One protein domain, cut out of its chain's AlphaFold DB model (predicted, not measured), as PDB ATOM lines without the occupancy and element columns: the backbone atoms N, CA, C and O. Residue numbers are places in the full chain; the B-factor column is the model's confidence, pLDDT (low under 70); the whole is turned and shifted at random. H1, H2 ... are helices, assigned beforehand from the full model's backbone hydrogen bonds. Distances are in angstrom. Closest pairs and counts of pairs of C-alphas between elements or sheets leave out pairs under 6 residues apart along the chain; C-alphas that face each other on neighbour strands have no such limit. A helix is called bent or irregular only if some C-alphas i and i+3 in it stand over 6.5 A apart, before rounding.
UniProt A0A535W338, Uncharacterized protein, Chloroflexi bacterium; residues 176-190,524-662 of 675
ATOM      1  N   MET A 176      23.244 -64.382  -3.847       58.88
ATOM      2  CA  MET A 176      22.242 -65.225  -4.513       58.88
ATOM      3  C   MET A 176      21.026 -64.464  -5.039       58.88
ATOM      4  O   MET A 176      20.441 -64.927  -6.013       58.88
ATOM      5  N   LEU A 177      20.637 -63.337  -4.434       50.56
ATOM      6  CA  LEU A 177      19.456 -62.572  -4.869       50.56
ATOM      7  C   LEU A 177      19.611 -62.011  -6.293       50.56
ATOM      8  O   LEU A 177      18.626 -61.837  -6.988       50.56
ATOM      9  N   ALA A 178      20.846 -61.843  -6.775       46.97
ATOM     10  CA  ALA A 178      21.137 -61.511  -8.175       46.97
ATOM     11  C   ALA A 178      21.252 -62.741  -9.114       46.97
ATOM     12  O   ALA A 178      21.544 -62.586 -10.292       46.97
ATOM     13  N   SER A 179      21.126 -63.977  -8.603       44.41
ATOM     14  CA  SER A 179      21.501 -65.218  -9.324       44.41
ATOM     15  C   SER A 179      20.328 -66.018  -9.893       44.41
ATOM     16  O   SER A 179      20.518 -66.837 -10.791       44.41
ATOM     17  N   PHE A 180      19.128 -65.813  -9.368       43.16
ATOM     18  CA  PHE A 180      17.886 -66.220 -10.009       43.16
ATOM     19  C   PHE A 180      17.316 -64.887 -10.475       43.16
ATOM     20  O   PHE A 180      16.887 -64.122  -9.634       43.16
ATOM     21  N   ASN A 181      17.488 -64.436 -11.718       44.62
ATOM     22  CA  ASN A 181      16.457 -64.685 -12.715       44.62
ATOM     23  C   ASN A 181      16.796 -64.078 -14.103       44.62
ATOM     24  O   ASN A 181      16.192 -63.090 -14.508       44.62
ATOM     25  N   PRO A 182      17.701 -64.669 -14.903       38.84
ATOM     26  CA  PRO A 182      17.792 -64.335 -16.328       38.84
ATOM     27  C   PRO A 182      16.635 -64.922 -17.162       38.84
ATOM     28  O   PRO A 182      16.645 -64.808 -18.383       38.84
ATOM     29  N   ALA A 183      15.670 -65.604 -16.527       36.03
ATOM     30  CA  ALA A 183      14.576 -66.302 -17.198       36.03
ATOM     31  C   ALA A 183      13.259 -65.509 -17.222       36.03
ATOM     32  O   ALA A 183      12.415 -65.807 -18.060       36.03
ATOM     33  N   ARG A 184      13.060 -64.537 -16.321       39.06
ATOM     34  CA  ARG A 184      11.838 -63.721 -16.284       39.06
ATOM     35  C   ARG A 184      11.986 -62.355 -16.920       39.06
ATOM     36  O   ARG A 184      10.958 -61.861 -17.340       39.06
ATOM     37  N   GLU A 185      13.197 -61.822 -17.056       39.38
ATOM     38  CA  GLU A 185      13.521 -60.595 -17.804       39.38
ATOM     39  C   GLU A 185      14.700 -60.892 -18.756       39.38
ATOM     40  O   GLU A 185      15.839 -60.498 -18.481       39.38
ATOM     41  N   PRO A 186      14.511 -61.699 -19.823       39.28
ATOM     42  CA  PRO A 186      15.535 -61.820 -20.847       39.28
ATOM     43  C   PRO A 186      15.785 -60.427 -21.431       39.28
ATOM     44  O   PRO A 186      14.842 -59.692 -21.711       39.28
ATOM     45  N   LEU A 187      17.060 -60.061 -21.605       38.81
ATOM     46  CA  LEU A 187      17.427 -58.864 -22.363       38.81
ATOM     47  C   LEU A 187      16.670 -58.924 -23.696       38.81
ATOM     48  O   LEU A 187      16.824 -59.890 -24.438       38.81
ATOM     49  N   GLN A 188      15.797 -57.959 -23.955       40.78
ATOM     50  CA  GLN A 188      15.103 -57.864 -25.233       40.78
ATOM     51  C   GLN A 188      16.101 -57.372 -26.279       40.78
ATOM     52  O   GLN A 188      16.803 -56.381 -26.058       40.78
ATOM     53  N   ASP A 189      16.179 -58.069 -27.412       41.75
ATOM     54  CA  ASP A 189      16.897 -57.549 -28.570       41.75
ATOM     55  C   ASP A 189      15.954 -56.661 -29.384       41.75
ATOM     56  O   ASP A 189      15.375 -57.074 -30.383       41.75
ATOM     57  N   TRP A 190      15.809 -55.415 -28.938       39.91
ATOM     58  CA  TRP A 190      15.022 -54.394 -29.631       39.91
ATOM     59  C   TRP A 190      15.603 -53.998 -30.998       39.91
ATOM     60  O   TRP A 190      14.992 -53.212 -31.717       39.91
ATOM     61  N   SER A 524      17.512 -64.415 -25.352       40.53
ATOM     62  CA  SER A 524      17.695 -65.750 -24.776       40.53
ATOM     63  C   SER A 524      17.530 -66.907 -25.778       40.53
ATOM     64  O   SER A 524      17.940 -68.029 -25.470       40.53
ATOM     65  N   SER A 525      16.985 -66.647 -26.973       40.06
ATOM     66  CA  SER A 525      16.902 -67.605 -28.086       40.06
ATOM     67  C   SER A 525      18.273 -67.912 -28.704       40.06
ATOM     68  O   SER A 525      18.467 -68.983 -29.285       40.06
ATOM     69  N   SER A 526      19.275 -67.046 -28.498       42.44
ATOM     70  CA  SER A 526      20.664 -67.398 -28.781       42.44
ATOM     71  C   SER A 526      21.208 -68.287 -27.653       42.44
ATOM     72  O   SER A 526      21.404 -67.858 -26.512       42.44
ATOM     73  N   GLY A 527      21.472 -69.562 -27.960       41.16
ATOM     74  CA  GLY A 527      22.001 -70.523 -26.979       41.16
ATOM     75  C   GLY A 527      23.271 -70.039 -26.262       41.16
ATOM     76  O   GLY A 527      23.502 -70.394 -25.113       41.16
ATOM     77  N   TRP A 528      24.047 -69.155 -26.891       39.03
ATOM     78  CA  TRP A 528      25.288 -68.596 -26.352       39.03
ATOM     79  C   TRP A 528      25.070 -67.593 -25.207       39.03
ATOM     80  O   TRP A 528      25.776 -67.655 -24.201       39.03
ATOM     81  N   VAL A 529      24.059 -66.720 -25.289       40.16
ATOM     82  CA  VAL A 529      23.812 -65.689 -24.259       40.16
ATOM     83  C   VAL A 529      23.255 -66.306 -22.970       40.16
ATOM     84  O   VAL A 529      23.656 -65.907 -21.872       40.16
ATOM     85  N   ARG A 530      22.398 -67.338 -23.078       47.22
ATOM     86  CA  ARG A 530      21.915 -68.111 -21.915       47.22
ATOM     87  C   ARG A 530      23.054 -68.796 -21.165       47.22
ATOM     88  O   ARG A 530      23.055 -68.794 -19.936       47.22
ATOM     89  N   GLU A 531      23.998 -69.396 -21.885       51.28
ATOM     90  CA  GLU A 531      25.062 -70.198 -21.281       51.28
ATOM     91  C   GLU A 531      26.158 -69.334 -20.640       51.28
ATOM     92  O   GLU A 531      26.574 -69.634 -19.519       51.28
ATOM     93  N   ASP A 532      26.558 -68.226 -21.273       55.31
ATOM     94  CA  ASP A 532      27.620 -67.347 -20.764       55.31
ATOM     95  C   ASP A 532      27.192 -66.570 -19.514       55.31
ATOM     96  O   ASP A 532      27.932 -66.501 -18.524       55.31
ATOM     97  N   LEU A 533      25.967 -66.031 -19.512       54.09
ATOM     98  CA  LEU A 533      25.436 -65.308 -18.361       54.09
ATOM     99  C   LEU A 533      25.170 -66.268 -17.190       54.09
ATOM    100  O   LEU A 533      25.541 -65.977 -16.052       54.09
ATOM    101  N   ALA A 534      24.596 -67.447 -17.448       56.31
ATOM    102  CA  ALA A 534      24.412 -68.479 -16.426       56.31
ATOM    103  C   ALA A 534      25.748 -68.977 -15.847       56.31
ATOM    104  O   ALA A 534      25.864 -69.184 -14.632       56.31
ATOM    105  N   ALA A 535      26.770 -69.142 -16.693       62.53
ATOM    106  CA  ALA A 535      28.107 -69.532 -16.265       62.53
ATOM    107  C   ALA A 535      28.754 -68.451 -15.387       62.53
ATOM    108  O   ALA A 535      29.272 -68.775 -14.314       62.53
ATOM    109  N   ALA A 536      28.678 -67.176 -15.781       63.09
ATOM    110  CA  ALA A 536      29.204 -66.060 -14.997       63.09
ATOM    111  C   ALA A 536      28.558 -65.981 -13.598       63.09
ATOM    112  O   ALA A 536      29.273 -65.907 -12.593       63.09
ATOM    113  N   HIS A 537      27.228 -66.091 -13.510       67.75
ATOM    114  CA  HIS A 537      26.509 -66.107 -12.229       67.75
ATOM    115  C   HIS A 537      26.885 -67.305 -11.362       67.75
ATOM    116  O   HIS A 537      27.200 -67.156 -10.180       67.75
ATOM    117  N   SER A 538      26.922 -68.499 -11.955       70.88
ATOM    118  CA  SER A 538      27.268 -69.721 -11.229       70.88
ATOM    119  C   SER A 538      28.691 -69.674 -10.661       70.88
ATOM    120  O   SER A 538      28.954 -70.228  -9.590       70.88
ATOM    121  N   LEU A 539      29.611 -68.977 -11.338       72.94
ATOM    122  CA  LEU A 539      30.975 -68.748 -10.861       72.94
ATOM    123  C   LEU A 539      31.038 -67.715  -9.727       72.94
ATOM    124  O   LEU A 539      31.758 -67.938  -8.754       72.94
ATOM    125  N   LEU A 540      30.272 -66.622  -9.790       70.69
ATOM    126  CA  LEU A 540      30.170 -65.658  -8.682       70.69
ATOM    127  C   LEU A 540      29.570 -66.306  -7.427       70.69
ATOM    128  O   LEU A 540      30.102 -66.148  -6.324       70.69
ATOM    129  N   PHE A 541      28.529 -67.118  -7.602       75.38
ATOM    130  CA  PHE A 541      27.952 -67.927  -6.534       75.38
ATOM    131  C   PHE A 541      28.975 -68.908  -5.942       75.38
ATOM    132  O   PHE A 541      29.102 -69.042  -4.721       75.38
ATOM    133  N   ALA A 542      29.786 -69.544  -6.791       80.00
ATOM    134  CA  ALA A 542      30.853 -70.425  -6.339       80.00
ATOM    135  C   ALA A 542      31.916 -69.696  -5.500       80.00
ATOM    136  O   ALA A 542      32.398 -70.243  -4.504       80.00
ATOM    137  N   ILE A 543      32.252 -68.452  -5.851       78.69
ATOM    138  CA  ILE A 543      33.157 -67.606  -5.062       78.69
ATOM    139  C   ILE A 543      32.552 -67.328  -3.677       78.69
ATOM    140  O   ILE A 543      33.253 -67.472  -2.672       78.69
ATOM    141  N   ALA A 544      31.258 -67.000  -3.605       76.12
ATOM    142  CA  ALA A 544      30.544 -66.765  -2.347       76.12
ATOM    143  C   ALA A 544      30.624 -67.978  -1.408       76.12
ATOM    144  O   ALA A 544      31.044 -67.865  -0.252       76.12
ATOM    145  N   LEU A 545      30.295 -69.161  -1.936       85.12
ATOM    146  CA  LEU A 545      30.358 -70.425  -1.206       85.12
ATOM    147  C   LEU A 545      31.791 -70.767  -0.773       85.12
ATOM    148  O   LEU A 545      31.999 -71.236   0.347       85.12
ATOM    149  N   ALA A 546      32.796 -70.501  -1.609       84.31
ATOM    150  CA  ALA A 546      34.194 -70.729  -1.254       84.31
ATOM    151  C   ALA A 546      34.651 -69.819  -0.099       84.31
ATOM    152  O   ALA A 546      35.306 -70.284   0.836       84.31
ATOM    153  N   VAL A 547      34.274 -68.538  -0.118       78.81
ATOM    154  CA  VAL A 547      34.570 -67.590   0.971       78.81
ATOM    155  C   VAL A 547      33.853 -68.003   2.256       78.81
ATOM    156  O   VAL A 547      34.487 -68.082   3.312       78.81
ATOM    157  N   MET A 548      32.566 -68.347   2.170       84.75
ATOM    158  CA  MET A 548      31.795 -68.897   3.286       84.75
ATOM    159  C   MET A 548      32.488 -70.123   3.885       84.75
ATOM    160  O   MET A 548      32.678 -70.198   5.100       84.75
ATOM    161  N   ALA A 549      32.932 -71.055   3.042       85.81
ATOM    162  CA  ALA A 549      33.622 -72.254   3.480       85.81
ATOM    163  C   ALA A 549      34.896 -71.943   4.270       85.81
ATOM    164  O   ALA A 549      35.136 -72.529   5.326       85.81
ATOM    165  N   LEU A 550      35.702 -70.995   3.788       81.44
ATOM    166  CA  LEU A 550      36.926 -70.572   4.464       81.44
ATOM    167  C   LEU A 550      36.636 -69.943   5.832       81.44
ATOM    168  O   LEU A 550      37.325 -70.261   6.804       81.44
ATOM    169  N   LEU A 551      35.599 -69.109   5.932       75.19
ATOM    170  CA  LEU A 551      35.179 -68.497   7.196       75.19
ATOM    171  C   LEU A 551      34.665 -69.545   8.197       75.19
ATOM    172  O   LEU A 551      35.031 -69.508   9.372       75.19
ATOM    173  N   ILE A 552      33.881 -70.524   7.735       80.25
ATOM    174  CA  ILE A 552      33.374 -71.625   8.570       80.25
ATOM    175  C   ILE A 552      34.521 -72.520   9.068       80.25
ATOM    176  O   ILE A 552      34.543 -72.900  10.241       80.25
ATOM    177  N   VAL A 553      35.511 -72.829   8.220       80.62
ATOM    178  CA  VAL A 553      36.704 -73.583   8.648       80.62
ATOM    179  C   VAL A 553      37.512 -72.792   9.676       80.62
ATOM    180  O   VAL A 553      37.930 -73.366  10.684       80.62
ATOM    181  N   ALA A 554      37.697 -71.485   9.468       72.81
ATOM    182  CA  ALA A 554      38.421 -70.618  10.400       72.81
ATOM    183  C   ALA A 554      37.760 -70.550  11.790       72.81
ATOM    184  O   ALA A 554      38.446 -70.361  12.793       72.81
ATOM    185  N   LEU A 555      36.443 -70.763  11.866       67.69
ATOM    186  CA  LEU A 555      35.672 -70.819  13.110       67.69
ATOM    187  C   LEU A 555      35.827 -72.123  13.907       67.69
ATOM    188  O   LEU A 555      35.370 -72.189  15.053       67.69
ATOM    189  N   GLY A 556      36.396 -73.180  13.316       70.06
ATOM    190  CA  GLY A 556      36.391 -74.517  13.922       70.06
ATOM    191  C   GLY A 556      34.965 -75.011  14.204       70.06
ATOM    192  O   GLY A 556      34.675 -75.511  15.295       70.06
ATOM    193  N   ALA A 557      34.054 -74.775  13.257       69.69
ATOM    194  CA  ALA A 557      32.622 -74.972  13.441       69.69
ATOM    195  C   ALA A 557      32.225 -76.464  13.624       69.69
ATOM    196  O   ALA A 557      32.928 -77.364  13.152       69.69
ATOM    197  N   PRO A 558      31.124 -76.750  14.357       75.06
ATOM    198  CA  PRO A 558      30.635 -78.111  14.618       75.06
ATOM    199  C   PRO A 558      29.994 -78.758  13.375       75.06
ATOM    200  O   PRO A 558      29.933 -78.152  12.314       75.06
ATOM    201  N   LEU A 559      29.528 -80.010  13.501       84.19
ATOM    202  CA  LEU A 559      28.923 -80.750  12.379       84.19
ATOM    203  C   LEU A 559      27.646 -80.046  11.940       84.19
ATOM    204  O   LEU A 559      26.840 -79.689  12.796       84.19
ATOM    205  N   GLY A 560      27.448 -79.920  10.634       85.25
ATOM    206  CA  GLY A 560      26.269 -79.280  10.061       85.25
ATOM    207  C   GLY A 560      26.402 -77.766   9.943       85.25
ATOM    208  O   GLY A 560      25.424 -77.108   9.596       85.25
ATOM    209  N   ALA A 561      27.578 -77.199  10.222       86.56
ATOM    210  CA  ALA A 561      27.821 -75.774  10.059       86.56
ATOM    211  C   ALA A 561      27.681 -75.336   8.597       86.56
ATOM    212  O   ALA A 561      27.070 -74.306   8.323       86.56
ATOM    213  N   PHE A 562      28.187 -76.138   7.660       91.25
ATOM    214  CA  PHE A 562      28.034 -75.864   6.236       91.25
ATOM    215  C   PHE A 562      26.581 -76.039   5.804       91.25
ATOM    216  O   PHE A 562      26.036 -75.167   5.139       91.25
ATOM    217  N   GLY A 563      25.931 -77.122   6.243       90.69
ATOM    218  CA  GLY A 563      24.518 -77.378   5.942       90.69
ATOM    219  C   GLY A 563      23.592 -76.256   6.418       90.69
ATOM    220  O   GLY A 563      22.748 -75.792   5.656       90.69
ATOM    221  N   LEU A 564      23.777 -75.769   7.650       88.94
ATOM    222  CA  LEU A 564      22.969 -74.676   8.193       88.94
ATOM    223  C   LEU A 564      23.229 -73.353   7.467       88.94
ATOM    224  O   LEU A 564      22.271 -72.663   7.131       88.94
ATOM    225  N   ALA A 565      24.493 -72.988   7.229       87.25
ATOM    226  CA  ALA A 565      24.820 -71.730   6.559       87.25
ATOM    227  C   ALA A 565      24.264 -71.694   5.130       87.25
ATOM    228  O   ALA A 565      23.600 -70.727   4.760       87.25
ATOM    229  N   THR A 566      24.452 -72.774   4.366       87.50
ATOM    230  CA  THR A 566      23.891 -72.908   3.017       87.50
ATOM    231  C   THR A 566      22.361 -72.919   3.044       87.50
ATOM    232  O   THR A 566      21.737 -72.296   2.192       87.50
ATOM    233  N   GLY A 567      21.738 -73.567   4.035       87.62
ATOM    234  CA  GLY A 567      20.282 -73.581   4.198       87.62
ATOM    235  C   GLY A 567      19.688 -72.203   4.502       87.62
ATOM    236  O   GLY A 567      18.697 -71.831   3.887       87.62
ATOM    237  N   VAL A 568      20.301 -71.427   5.404       84.94
ATOM    238  CA  VAL A 568      19.881 -70.044   5.714       84.94
ATOM    239  C   VAL A 568      20.025 -69.145   4.488       84.94
ATOM    240  O   VAL A 568      19.108 -68.395   4.168       84.94
ATOM    241  N   MET A 569      21.154 -69.255   3.788       83.25
ATOM    242  CA  MET A 569      21.421 -68.507   2.562       83.25
ATOM    243  C   MET A 569      20.371 -68.809   1.479       83.25
ATOM    244  O   MET A 569      19.763 -67.888   0.943       83.25
ATOM    245  N   LEU A 570      20.104 -70.094   1.205       81.00
ATOM    246  CA  LEU A 570      19.110 -70.512   0.209       81.00
ATOM    247  C   LEU A 570      17.678 -70.175   0.617       81.00
ATOM    248  O   LEU A 570      16.867 -69.871  -0.247       81.00
ATOM    249  N   ALA A 571      17.353 -70.227   1.909       81.94
ATOM    250  CA  ALA A 571      16.026 -69.860   2.384       81.94
ATOM    251  C   ALA A 571      15.723 -68.385   2.115       81.94
ATOM    252  O   ALA A 571      14.612 -68.074   1.711       81.94
ATOM    253  N   LEU A 572      16.703 -67.492   2.292       73.62
ATOM    254  CA  LEU A 572      16.536 -66.077   1.964       73.62
ATOM    255  C   LEU A 572      16.432 -65.839   0.455       73.62
ATOM    256  O   LEU A 572      15.579 -65.070   0.027       73.62
ATOM    257  N   ALA A 573      17.238 -66.545  -0.340       71.06
ATOM    258  CA  ALA A 573      17.175 -66.462  -1.799       71.06
ATOM    259  C   ALA A 573      15.873 -67.043  -2.387       71.06
ATOM    260  O   ALA A 573      15.430 -66.617  -3.445       71.06
ATOM    261  N   ALA A 574      15.246 -68.012  -1.712       71.69
ATOM    262  CA  ALA A 574      14.014 -68.651  -2.178       71.69
ATOM    263  C   ALA A 574      12.745 -67.818  -1.928       71.69
ATOM    264  O   ALA A 574      11.711 -68.129  -2.516       71.69
ATOM    265  N   ILE A 575      12.799 -66.795  -1.061       68.25
ATOM    266  CA  ILE A 575      11.639 -65.958  -0.708       68.25
ATOM    267  C   ILE A 575      11.036 -65.252  -1.928       68.25
ATOM    268  O   ILE A 575       9.823 -65.377  -2.094       68.25
ATOM    269  N   PRO A 576      11.796 -64.522  -2.762       55.12
ATOM    270  CA  PRO A 576      11.210 -63.900  -3.946       55.12
ATOM    271  C   PRO A 576      10.785 -64.944  -4.982       55.12
ATOM    272  O   PRO A 576       9.650 -64.949  -5.432       55.12
ATOM    273  N   GLU A 577      11.641 -65.928  -5.248       59.06
ATOM    274  CA  GLU A 577      11.528 -66.803  -6.425       59.06
ATOM    275  C   GLU A 577      10.631 -68.045  -6.261       59.06
ATOM    276  O   GLU A 577      10.490 -68.859  -7.179       59.06
ATOM    277  N   ASP A 578      10.064 -68.243  -5.072       66.94
ATOM    278  CA  ASP A 578       9.256 -69.413  -4.695       66.94
ATOM    279  C   ASP A 578       9.969 -70.772  -4.911       66.94
ATOM    280  O   ASP A 578       9.356 -71.833  -5.034       66.94
ATOM    281  N   GLN A 579      11.309 -70.779  -4.915       71.38
ATOM    282  CA  GLN A 579      12.139 -71.968  -5.175       71.38
ATOM    283  C   GLN A 579      12.476 -72.769  -3.907       71.38
ATOM    284  O   GLN A 579      13.600 -73.248  -3.722       71.38
ATOM    285  N   TRP A 580      11.496 -72.986  -3.029       79.12
ATOM    286  CA  TRP A 580      11.683 -73.680  -1.743       79.12
ATOM    287  C   TRP A 580      12.292 -75.084  -1.876       79.12
ATOM    288  O   TRP A 580      12.989 -75.561  -0.978       79.12
ATOM    289  N   ARG A 581      12.090 -75.729  -3.032       76.62
ATOM    290  CA  ARG A 581      12.650 -77.044  -3.387       76.62
ATOM    291  C   ARG A 581      14.181 -77.106  -3.398       76.62
ATOM    292  O   ARG A 581      14.729 -78.200  -3.302       76.62
ATOM    293  N   LEU A 582      14.879 -75.972  -3.495       77.06
ATOM    294  CA  LEU A 582      16.347 -75.928  -3.543       77.06
ATOM    295  C   LEU A 582      16.998 -75.951  -2.152       77.06
ATOM    296  O   LEU A 582      18.158 -76.342  -2.015       77.06
ATOM    297  N   ILE A 583      16.250 -75.598  -1.102       85.44
ATOM    298  CA  ILE A 583      16.760 -75.537   0.276       85.44
ATOM    299  C   ILE A 583      17.258 -76.913   0.760       85.44
ATOM    300  O   ILE A 583      18.392 -76.990   1.247       85.44
ATOM    301  N   PRO A 584      16.501 -78.022   0.600       86.75
ATOM    302  CA  PRO A 584      16.981 -79.345   0.996       86.75
ATOM    303  C   PRO A 584      18.270 -79.753   0.272       86.75
ATOM    304  O   PRO A 584      19.163 -80.328   0.895       86.75
ATOM    305  N   ALA A 585      18.401 -79.414  -1.015       83.94
ATOM    306  CA  ALA A 585      19.568 -79.753  -1.826       83.94
ATOM    307  C   ALA A 585      20.852 -79.107  -1.279       83.94
ATOM    308  O   ALA A 585      21.865 -79.787  -1.100       83.94
ATOM    309  N   GLY A 586      20.801 -77.819  -0.929       85.31
ATOM    310  CA  GLY A 586      21.951 -77.127  -0.345       85.31
ATOM    311  C   GLY A 586      22.295 -77.572   1.075       85.31
ATOM    312  O   GLY A 586      23.476 -77.661   1.415       85.31
ATOM    313  N   ILE A 587      21.298 -77.921   1.896       91.19
ATOM    314  CA  ILE A 587      21.541 -78.492   3.231       91.19
ATOM    315  C   ILE A 587      22.281 -79.830   3.105       91.19
ATOM    316  O   ILE A 587      23.273 -80.051   3.803       91.19
ATOM    317  N   ILE A 588      21.836 -80.705   2.196       91.75
ATOM    318  CA  ILE A 588      22.482 -81.999   1.937       91.75
ATOM    319  C   ILE A 588      23.916 -81.788   1.438       91.75
ATOM    320  O   ILE A 588      24.839 -82.398   1.980       91.75
ATOM    321  N   ALA A 589      24.125 -80.893   0.468       89.75
ATOM    322  CA  ALA A 589      25.458 -80.560  -0.031       89.75
ATOM    323  C   ALA A 589      26.387 -80.075   1.096       89.75
ATOM    324  O   ALA A 589      27.504 -80.574   1.237       89.75
ATOM    325  N   GLY A 590      25.913 -79.167   1.955       91.38
ATOM    326  CA  GLY A 590      26.680 -78.687   3.102       91.38
ATOM    327  C   GLY A 590      27.012 -79.793   4.110       91.38
ATOM    328  O   GLY A 590      28.150 -79.885   4.568       91.38
ATOM    329  N   LEU A 591      26.072 -80.695   4.408       93.25
ATOM    330  CA  LEU A 591      26.324 -81.847   5.285       93.25
ATOM    331  C   LEU A 591      27.382 -82.805   4.713       93.25
ATOM    332  O   LEU A 591      28.211 -83.329   5.462       93.25
ATOM    333  N   LEU A 592      27.400 -83.009   3.394       93.38
ATOM    334  CA  LEU A 592      28.434 -83.806   2.728       93.38
ATOM    335  C   LEU A 592      29.817 -83.152   2.847       93.38
ATOM    336  O   LEU A 592      30.801 -83.848   3.107       93.38
ATOM    337  N   VAL A 593      29.902 -81.823   2.731       93.75
ATOM    338  CA  VAL A 593      31.152 -81.073   2.950       93.75
ATOM    339  C   VAL A 593      31.627 -81.211   4.390       93.75
ATOM    340  O   VAL A 593      32.802 -81.484   4.628       93.75
ATOM    341  N   ASP A 594      30.721 -81.072   5.353       91.31
ATOM    342  CA  ASP A 594      30.993 -81.269   6.774       91.31
ATOM    343  C   ASP A 594      31.629 -82.645   7.053       91.31
ATOM    344  O   ASP A 594      32.620 -82.744   7.785       91.31
ATOM    345  N   LEU A 595      31.096 -83.709   6.440       91.44
ATOM    346  CA  LEU A 595      31.637 -85.069   6.538       91.44
ATOM    347  C   LEU A 595      33.002 -85.204   5.845       91.44
ATOM    348  O   LEU A 595      33.927 -85.791   6.414       91.44
ATOM    349  N   LEU A 596      33.154 -84.628   4.651       89.88
ATOM    350  CA  LEU A 596      34.394 -84.659   3.876       89.88
ATOM    351  C   LEU A 596      35.541 -83.940   4.598       89.88
ATOM    352  O   LEU A 596      36.632 -84.477   4.755       89.88
ATOM    353  N   VAL A 597      35.317 -82.724   5.093       86.94
ATOM    354  CA  VAL A 597      36.363 -81.921   5.750       86.94
ATOM    355  C   VAL A 597      36.887 -82.609   7.017       86.94
ATOM    356  O   VAL A 597      38.051 -82.438   7.397       86.94
ATOM    357  N   ARG A 598      36.062 -83.434   7.666       84.69
ATOM    358  CA  ARG A 598      36.454 -84.216   8.847       84.69
ATOM    359  C   ARG A 598      37.367 -85.386   8.518       84.69
ATOM    360  O   ARG A 598      38.235 -85.690   9.335       84.69
ATOM    361  N   SER A 599      37.195 -86.010   7.355       85.12
ATOM    362  CA  SER A 599      38.013 -87.143   6.912       85.12
ATOM    363  C   SER A 599      39.342 -86.713   6.279       85.12
ATOM    364  O   SER A 599      40.277 -87.508   6.196       85.12
ATOM    365  N   VAL A 600      39.467 -85.443   5.884       84.88
ATOM    366  CA  VAL A 600      40.671 -84.893   5.251       84.88
ATOM    367  C   VAL A 600      41.650 -84.313   6.290       84.88
ATOM    368  O   VAL A 600      41.268 -83.740   7.317       84.88
ATOM    369  N   ARG A 601      42.959 -84.452   6.020       85.19
ATOM    370  CA  ARG A 601      44.049 -83.979   6.897       85.19
ATOM    371  C   ARG A 601      43.906 -82.481   7.231       85.19
ATOM    372  O   ARG A 601      43.597 -81.704   6.328       85.19
ATOM    373  N   PRO A 602      44.251 -82.032   8.460       80.12
ATOM    374  CA  PRO A 602      44.076 -80.640   8.898       80.12
ATOM    375  C   PRO A 602      44.638 -79.587   7.935       80.12
ATOM    376  O   PRO A 602      43.965 -78.606   7.636       80.12
ATOM    377  N   ARG A 603      45.829 -79.837   7.374       78.38
ATOM    378  CA  ARG A 603      46.508 -78.933   6.424       78.38
ATOM    379  C   ARG A 603      45.749 -78.711   5.110       78.38
ATOM    380  O   ARG A 603      46.054 -77.771   4.390       78.38
ATOM    381  N   LEU A 604      44.792 -79.576   4.784       81.25
ATOM    382  CA  LEU A 604      44.011 -79.518   3.549       81.25
ATOM    383  C   LEU A 604      42.547 -79.132   3.790       81.25
ATOM    384  O   LEU A 604      41.824 -78.954   2.819       81.25
ATOM    385  N   ARG A 605      42.104 -78.961   5.045       85.69
ATOM    386  CA  ARG A 605      40.689 -78.706   5.372       85.69
ATOM    387  C   ARG A 605      40.126 -77.461   4.701       85.69
ATOM    388  O   ARG A 605      39.040 -77.527   4.147       85.69
ATOM    389  N   ALA A 606      40.876 -76.360   4.706       84.06
ATOM    390  CA  ALA A 606      40.453 -75.114   4.069       84.06
ATOM    391  C   ALA A 606      40.303 -75.270   2.545       84.06
ATOM    392  O   ALA A 606      39.284 -74.876   1.990       84.06
ATOM    393  N   ARG A 607      41.275 -75.916   1.885       88.12
ATOM    394  CA  ARG A 607      41.234 -76.187   0.436       88.12
ATOM    395  C   ARG A 607      40.108 -77.154   0.067       88.12
ATOM    396  O   ARG A 607      39.373 -76.902  -0.878       88.12
ATOM    397  N   ALA A 608      39.946 -78.227   0.841       88.06
ATOM    398  CA  ALA A 608      38.891 -79.213   0.638       88.06
ATOM    399  C   ALA A 608      37.498 -78.597   0.829       88.06
ATOM    400  O   ALA A 608      36.630 -78.816  -0.003       88.06
ATOM    401  N   ALA A 609      37.298 -77.787   1.873       88.44
ATOM    402  CA  ALA A 609      36.030 -77.103   2.118       88.44
ATOM    403  C   ALA A 609      35.696 -76.085   1.017       88.44
ATOM    404  O   ALA A 609      34.587 -76.099   0.488       88.44
ATOM    405  N   ALA A 610      36.661 -75.232   0.660       87.94
ATOM    406  CA  ALA A 610      36.473 -74.169  -0.324       87.94
ATOM    407  C   ALA A 610      36.226 -74.698  -1.740       87.94
ATOM    408  O   ALA A 610      35.507 -74.058  -2.493       87.94
ATOM    409  N   ALA A 611      36.777 -75.862  -2.095       91.69
ATOM    410  CA  ALA A 611      36.503 -76.513  -3.375       91.69
ATOM    411  C   ALA A 611      35.205 -77.339  -3.357       91.69
ATOM    412  O   ALA A 611      34.445 -77.319  -4.324       91.69
ATOM    413  N   ALA A 612      34.933 -78.069  -2.268       91.12
ATOM    414  CA  ALA A 612      33.810 -79.001  -2.214       91.12
ATOM    415  C   ALA A 612      32.454 -78.310  -2.034       91.12
ATOM    416  O   ALA A 612      31.474 -78.772  -2.612       91.12
ATOM    417  N   LEU A 613      32.375 -77.220  -1.260       90.44
ATOM    418  CA  LEU A 613      31.096 -76.554  -1.003       90.44
ATOM    419  C   LEU A 613      30.457 -75.955  -2.264       90.44
ATOM    420  O   LEU A 613      29.288 -76.264  -2.505       90.44
ATOM    421  N   PRO A 614      31.179 -75.190  -3.102       88.81
ATOM    422  CA  PRO A 614      30.645 -74.721  -4.379       88.81
ATOM    423  C   PRO A 614      30.223 -75.863  -5.304       88.81
ATOM    424  O   PRO A 614      29.110 -75.871  -5.822       88.81
ATOM    425  N   ALA A 615      31.099 -76.857  -5.467       91.75
ATOM    426  CA  ALA A 615      30.892 -77.950  -6.408       91.75
ATOM    427  C   ALA A 615      29.681 -78.817  -6.038       91.75
ATOM    428  O   ALA A 615      28.817 -79.067  -6.874       91.75
ATOM    429  N   LEU A 616      29.586 -79.248  -4.777       91.38
ATOM    430  CA  LEU A 616      28.489 -80.103  -4.324       91.38
ATOM    431  C   LEU A 616      27.153 -79.357  -4.287       91.38
ATOM    432  O   LEU A 616      26.123 -79.970  -4.549       91.38
ATOM    433  N   THR A 617      27.158 -78.051  -4.003       87.50
ATOM    434  CA  THR A 617      25.928 -77.244  -4.000       87.50
ATOM    435  C   THR A 617      25.405 -77.037  -5.422       87.50
ATOM    436  O   THR A 617      24.231 -77.304  -5.668       87.50
ATOM    437  N   ASN A 618      26.269 -76.669  -6.378       85.12
ATOM    438  CA  ASN A 618      25.885 -76.529  -7.790       85.12
ATOM    439  C   ASN A 618      25.398 -77.853  -8.391       85.12
ATOM    440  O   ASN A 618      24.366 -77.888  -9.060       85.12
ATOM    441  N   LEU A 619      26.080 -78.961  -8.086       86.56
ATOM    442  CA  LEU A 619      25.655 -80.290  -8.519       86.56
ATOM    443  C   LEU A 619      24.286 -80.676  -7.936       86.56
ATOM    444  O   LEU A 619      23.429 -81.176  -8.661       86.56
ATOM    445  N   ALA A 620      24.058 -80.438  -6.640       85.75
ATOM    446  CA  ALA A 620      22.794 -80.768  -5.984       85.75
ATOM    447  C   ALA A 620      21.621 -79.933  -6.524       85.75
ATOM    448  O   ALA A 620      20.544 -80.479  -6.770       85.75
ATOM    449  N   ILE A 621      21.833 -78.633  -6.754       78.56
ATOM    450  CA  ILE A 621      20.842 -77.746  -7.380       78.56
ATOM    451  C   ILE A 621      20.519 -78.240  -8.793       78.56
ATOM    452  O   ILE A 621      19.349 -78.446  -9.112       78.56
ATOM    453  N   GLY A 622      21.536 -78.524  -9.609       74.06
ATOM    454  CA  GLY A 622      21.338 -79.000 -10.977       74.06
ATOM    455  C   GLY A 622      20.589 -80.327 -11.073       74.06
ATOM    456  O   GLY A 622      19.681 -80.465 -11.889       74.06
ATOM    457  N   LEU A 623      20.904 -81.287 -10.199       79.81
ATOM    458  CA  LEU A 623      20.170 -82.553 -10.116       79.81
ATOM    459  C   LEU A 623      18.716 -82.350  -9.666       79.81
ATOM    460  O   LEU A 623      17.824 -83.021 -10.178       79.81
ATOM    461  N   THR A 624      18.468 -81.416  -8.743       77.25
ATOM    462  CA  THR A 624      17.114 -81.094  -8.262       77.25
ATOM    463  C   THR A 624      16.264 -80.477  -9.372       77.25
ATOM    464  O   THR A 624      15.115 -80.872  -9.558       77.25
ATOM    465  N   ILE A 625      16.837 -79.554 -10.150       67.19
ATOM    466  CA  ILE A 625      16.181 -78.952 -11.320       67.19
ATOM    467  C   ILE A 625      15.924 -80.016 -12.396       67.19
ATOM    468  O   ILE A 625      14.834 -80.081 -12.959       67.19
ATOM    469  N   GLY A 626      16.897 -80.896 -12.647       65.31
ATOM    470  CA  GLY A 626      16.762 -81.961 -13.641       65.31
ATOM    471  C   GLY A 626      15.720 -83.012 -13.311       65.31
ATOM    472  O   GLY A 626      14.955 -83.410 -14.184       65.31
ATOM    473  N   ALA A 627      15.634 -83.416 -12.046       68.25
ATOM    474  CA  ALA A 627      14.615 -84.352 -11.587       68.25
ATOM    475  C   ALA A 627      13.189 -83.777 -11.678       68.25
ATOM    476  O   ALA A 627      12.233 -84.541 -11.773       68.25
ATOM    477  N   ALA A 628      13.039 -82.450 -11.679       61.19
ATOM    478  CA  ALA A 628      11.753 -81.782 -11.857       61.19
ATOM    479  C   ALA A 628      11.308 -81.676 -13.330       61.19
ATOM    480  O   ALA A 628      10.233 -81.146 -13.590       61.19
ATOM    481  N   GLY A 629      12.109 -82.164 -14.289       47.12
ATOM    482  CA  GLY A 629      11.785 -82.127 -15.721       47.12
ATOM    483  C   GLY A 629      11.975 -80.758 -16.383       47.12
ATOM    484  O   GLY A 629      11.565 -80.575 -17.522       47.12
ATOM    485  N   THR A 630      12.604 -79.803 -15.694       52.41
ATOM    486  CA  THR A 630      12.727 -78.400 -16.131       52.41
ATOM    487  C   THR A 630      14.183 -77.987 -16.370       52.41
ATOM    488  O   THR A 630      14.564 -76.859 -16.059       52.41
ATOM    489  N   LEU A 631      15.048 -78.896 -16.835       46.84
ATOM    490  CA  LEU A 631      16.459 -78.570 -17.086       46.84
ATOM    491  C   LEU A 631      16.571 -77.612 -18.277       46.84
ATOM    492  O   LEU A 631      16.561 -78.032 -19.428       46.84
ATOM    493  N   ALA A 632      16.706 -76.322 -17.976       48.47
ATOM    494  CA  ALA A 632      16.966 -75.286 -18.972       48.47
ATOM    495  C   ALA A 632      18.418 -75.305 -19.499       48.47
ATOM    496  O   ALA A 632      18.714 -74.620 -20.472       48.47
ATOM    497  N   TRP A 633      19.330 -76.052 -18.856       54.34
ATOM    498  CA  TRP A 633      20.769 -76.085 -19.162       54.34
ATOM    499  C   TRP A 633      21.228 -77.470 -19.619       54.34
ATOM    500  O   TRP A 633      20.720 -78.492 -19.152       54.34
ATOM    501  N   SER A 634      22.250 -77.522 -20.476       59.66
ATOM    502  CA  SER A 634      22.850 -78.794 -20.879       59.66
ATOM    503  C   SER A 634      23.563 -79.480 -19.702       59.66
ATOM    504  O   SER A 634      24.184 -78.844 -18.845       59.66
ATOM    505  N   THR A 635      23.528 -80.814 -19.663       65.00
ATOM    506  CA  THR A 635      24.252 -81.605 -18.650       65.00
ATOM    507  C   THR A 635      25.760 -81.350 -18.689       65.00
ATOM    508  O   THR A 635      26.432 -81.413 -17.659       65.00
ATOM    509  N   THR A 636      26.293 -81.036 -19.872       69.81
ATOM    510  CA  THR A 636      27.705 -80.704 -20.091       69.81
ATOM    511  C   THR A 636      28.076 -79.380 -19.431       69.81
ATOM    512  O   THR A 636      29.089 -79.321 -18.733       69.81
ATOM    513  N   LEU A 637      27.239 -78.345 -19.578       67.94
ATOM    514  CA  LEU A 637      27.438 -77.056 -18.916       67.94
ATOM    515  C   LEU A 637      27.414 -77.211 -17.392       67.94
ATOM    516  O   LEU A 637      28.285 -76.693 -16.699       67.94
ATOM    517  N   LEU A 638      26.472 -77.996 -16.869       70.19
ATOM    518  CA  LEU A 638      26.321 -78.215 -15.429       70.19
ATOM    519  C   LEU A 638      27.547 -78.917 -14.815       70.19
ATOM    520  O   LEU A 638      28.038 -78.530 -13.748       70.19
ATOM    521  N   LEU A 639      28.100 -79.906 -15.523       77.62
ATOM    522  CA  LEU A 639      29.364 -80.549 -15.158       77.62
ATOM    523  C   LEU A 639      30.548 -79.577 -15.266       77.62
ATOM    524  O   LEU A 639      31.372 -79.519 -14.352       77.62
ATOM    525  N   GLY A 640      30.608 -78.780 -16.338       78.62
ATOM    526  CA  GLY A 640      31.640 -77.763 -16.548       78.62
ATOM    527  C   GLY A 640      31.672 -76.720 -15.430       78.62
ATOM    528  O   GLY A 640      32.720 -76.497 -14.824       78.62
ATOM    529  N   ILE A 641      30.513 -76.159 -15.078       78.62
ATOM    530  CA  ILE A 641      30.339 -75.206 -13.974       78.62
ATOM    531  C   ILE A 641      30.757 -75.834 -12.646       78.62
ATOM    532  O   ILE A 641      31.462 -75.199 -11.861       78.62
ATOM    533  N   THR A 642      30.369 -77.083 -12.385       85.50
ATOM    534  CA  THR A 642      30.733 -77.793 -11.148       85.50
ATOM    535  C   THR A 642      32.254 -77.920 -11.005       85.50
ATOM    536  O   THR A 642      32.811 -77.625  -9.944       85.50
ATOM    537  N   VAL A 643      32.943 -78.304 -12.083       87.81
ATOM    538  CA  VAL A 643      34.409 -78.433 -12.112       87.81
ATOM    539  C   VAL A 643      35.088 -77.070 -11.982       87.81
ATOM    540  O   VAL A 643      36.009 -76.918 -11.175       87.81
ATOM    541  N   ALA A 644      34.618 -76.065 -12.721       85.38
ATOM    542  CA  ALA A 644      35.156 -74.711 -12.664       85.38
ATOM    543  C   ALA A 644      35.002 -74.102 -11.259       85.38
ATOM    544  O   ALA A 644      35.955 -73.550 -10.712       85.38
ATOM    545  N   SER A 645      33.847 -74.304 -10.622       86.06
ATOM    546  CA  SER A 645      33.565 -73.869  -9.247       86.06
ATOM    547  C   SER A 645      34.543 -74.480  -8.239       86.06
ATOM    548  O   SER A 645      35.066 -73.779  -7.368       86.06
ATOM    549  N   ALA A 646      34.842 -75.777  -8.376       90.06
ATOM    550  CA  ALA A 646      35.823 -76.457  -7.532       90.06
ATOM    551  C   ALA A 646      37.232 -75.867  -7.707       90.06
ATOM    552  O   ALA A 646      37.937 -75.632  -6.722       90.06
ATOM    553  N   ALA A 647      37.634 -75.606  -8.955       88.69
ATOM    554  CA  ALA A 647      38.936 -75.032  -9.281       88.69
ATOM    555  C   ALA A 647      39.087 -73.602  -8.733       88.69
ATOM    556  O   ALA A 647      40.112 -73.285  -8.125       88.69
ATOM    557  N   VAL A 648      38.052 -72.769  -8.878       85.56
ATOM    558  CA  VAL A 648      38.006 -71.406  -8.324       85.56
ATOM    559  C   VAL A 648      38.125 -71.441  -6.802       85.56
ATOM    560  O   VAL A 648      38.998 -70.779  -6.238       85.56
ATOM    561  N   GLY A 649      37.314 -72.262  -6.129       86.00
ATOM    562  CA  GLY A 649      37.357 -72.393  -4.674       86.00
ATOM    563  C   GLY A 649      38.716 -72.869  -4.153       86.00
ATOM    564  O   GLY A 649      39.243 -72.333  -3.173       86.00
ATOM    565  N   TRP A 650      39.340 -73.818  -4.855       87.56
ATOM    566  CA  TRP A 650      40.700 -74.265  -4.556       87.56
ATOM    567  C   TRP A 650      41.735 -73.145  -4.730       87.56
ATOM    568  O   TRP A 650      42.586 -72.951  -3.858       87.56
ATOM    569  N   GLY A 651      41.657 -72.393  -5.831       82.75
ATOM    570  CA  GLY A 651      42.546 -71.268  -6.124       82.75
ATOM    571  C   GLY A 651      42.461 -70.159  -5.074       82.75
ATOM    572  O   GLY A 651      43.494 -69.704  -4.585       82.75
ATOM    573  N   ILE A 652      41.246 -69.785  -4.654       80.25
ATOM    574  CA  ILE A 652      41.024 -68.797  -3.584       80.25
ATOM    575  C   ILE A 652      41.680 -69.266  -2.285       80.25
ATOM    576  O   ILE A 652      42.445 -68.519  -1.674       80.25
ATOM    577  N   ALA A 653      41.431 -70.512  -1.874       82.19
ATOM    578  CA  ALA A 653      42.027 -71.068  -0.663       82.19
ATOM    579  C   ALA A 653      43.562 -71.084  -0.721       82.19
ATOM    580  O   ALA A 653      44.232 -70.884   0.294       82.19
ATOM    581  N   ASP A 654      44.130 -71.312  -1.903       78.00
ATOM    582  CA  ASP A 654      45.569 -71.333  -2.106       78.00
ATOM    583  C   ASP A 654      46.203 -69.936  -2.068       78.00
ATOM    584  O   ASP A 654      47.216 -69.746  -1.394       78.00
ATOM    585  N   VAL A 655      45.587 -68.940  -2.710       73.56
ATOM    586  CA  VAL A 655      46.018 -67.534  -2.630       73.56
ATOM    587  C   VAL A 655      45.945 -67.040  -1.190       73.56
ATOM    588  O   VAL A 655      46.921 -66.495  -0.680       73.56
ATOM    589  N   VAL A 656      44.831 -67.292  -0.499       67.75
ATOM    590  CA  VAL A 656      44.663 -66.940   0.916       67.75
ATOM    591  C   VAL A 656      45.728 -67.631   1.771       67.75
ATOM    592  O   VAL A 656      46.358 -66.982   2.603       67.75
ATOM    593  N   GLY A 657      45.996 -68.916   1.526       64.69
ATOM    594  CA  GLY A 657      47.054 -69.662   2.205       64.69
ATOM    595  C   GLY A 657      48.460 -69.100   1.964       64.69
ATOM    596  O   GLY A 657      49.268 -69.081   2.888       64.69
ATOM    597  N   ARG A 658      48.758 -68.599   0.758       63.47
ATOM    598  CA  ARG A 658      50.056 -67.989   0.410       63.47
ATOM    599  C   ARG A 658      50.219 -66.569   0.965       63.47
ATOM    600  O   ARG A 658      51.286 -66.242   1.477       63.47
ATOM    601  N   VAL A 659      49.168 -65.751   0.907       55.31
ATOM    602  CA  VAL A 659      49.154 -64.366   1.415       55.31
ATOM    603  C   VAL A 659      49.195 -64.337   2.944       55.31
ATOM    604  O   VAL A 659      49.909 -63.525   3.529       55.31
ATOM    605  N   LEU A 660      48.476 -65.248   3.605       49.12
ATOM    606  CA  LEU A 660      48.492 -65.380   5.065       49.12
ATOM    607  C   LEU A 660      49.646 -66.256   5.575       49.12
ATOM    608  O   LEU A 660      49.957 -66.210   6.759       49.12
ATOM    609  N   GLY A 661      50.319 -67.006   4.698       41.53
ATOM    610  CA  GLY A 661      51.441 -67.899   5.014       41.53
ATOM    611  C   GLY A 661      52.750 -67.215   5.428       41.53
ATOM    612  O   GLY A 661      53.744 -67.907   5.629       41.53
ATOM    613  N   HIS A 662      52.763 -65.887   5.585       36.25
ATOM    614  CA  HIS A 662      53.809 -65.157   6.318       36.25
ATOM    615  C   HIS A 662      53.391 -64.782   7.756       36.25
ATOM    616  O   HIS A 662      54.145 -64.106   8.455       36.25
TER     617      HIS A 662
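AT A GLANCE: This is residues 176 to 190 and 524 to 662 of the 675 residues of an uncharacterized protein of Chloroflexi bacterium (UniProt A0A535W338). This is an elongated up-and-down bundle of five helices: H4 packs between H3 and H5, H1 crosses H4 and H5 at a slant, and H2 lies alongside H3. A tail without a named element, residues 176 to 190, leads to one far end. The printed part has 154 residues, H1 to H5 in chain order, no named strand, class all helix; it is compact, with a radius of gyration of the C-alphas of 16.0 A, and spans 54 by 30 by 24 A.

IN THESE COORDINATES: Start at Met 176, C-alpha (22.242, -65.225, -4.513), and pass the cut to H1, residues 527 to 554, 40.8 A long, which begins at Gly 527, C-alpha (22.001, -70.523, -26.979). Next come H2, residues 561 to 577, 24.9 A, and H3, residues 582 to 599, 26.5 A. H4, residues 602 to 627, 36.1 A, has a kink of 37 degrees near residue 609. H5, residues 635 to 660, 37.6 A, ends at (48.492, -65.380, 5.065). H4 is irregular, with C-alphas 603 and 606 7.5 A apart; H2 is only just irregular, with C-alphas 573 and 576 6.8 A apart.

HOW THE PARTS SIT: Look first at H1 and H4, the hubs: they touch, closest at C-alphas 546 and 610, 4.2 A, at a steep tilt of 39 degrees, opposite ways. H4 and H5 form a hairpin, closest at C-alphas 611 and 646, 4.2 A. H2 and H3 form another, closest at C-alphas 563 and 590, 3.8 A. H3 touches H4, closest at C-alphas 589 and 617, 5.2 A. H2 and H5 are apart. Every O i to N i+4 pair is within hydrogen-bond range in H1 and H5, against 10 of 13 in H2, 13 of 14 in H3 and 18 of 22 in H4.

THE WHOLE: The farthest C-alphas, Trp 190 and Arg 601, are 55.2 A apart. Residues 191 to 523 are not printed; C-alphas 190 and 524 are 12.6 A apart. No link between helices is long. Mean pLDDT of the printed part is 72.3; 55 residues are under 70, among them 176 to 190 and 625 to 637.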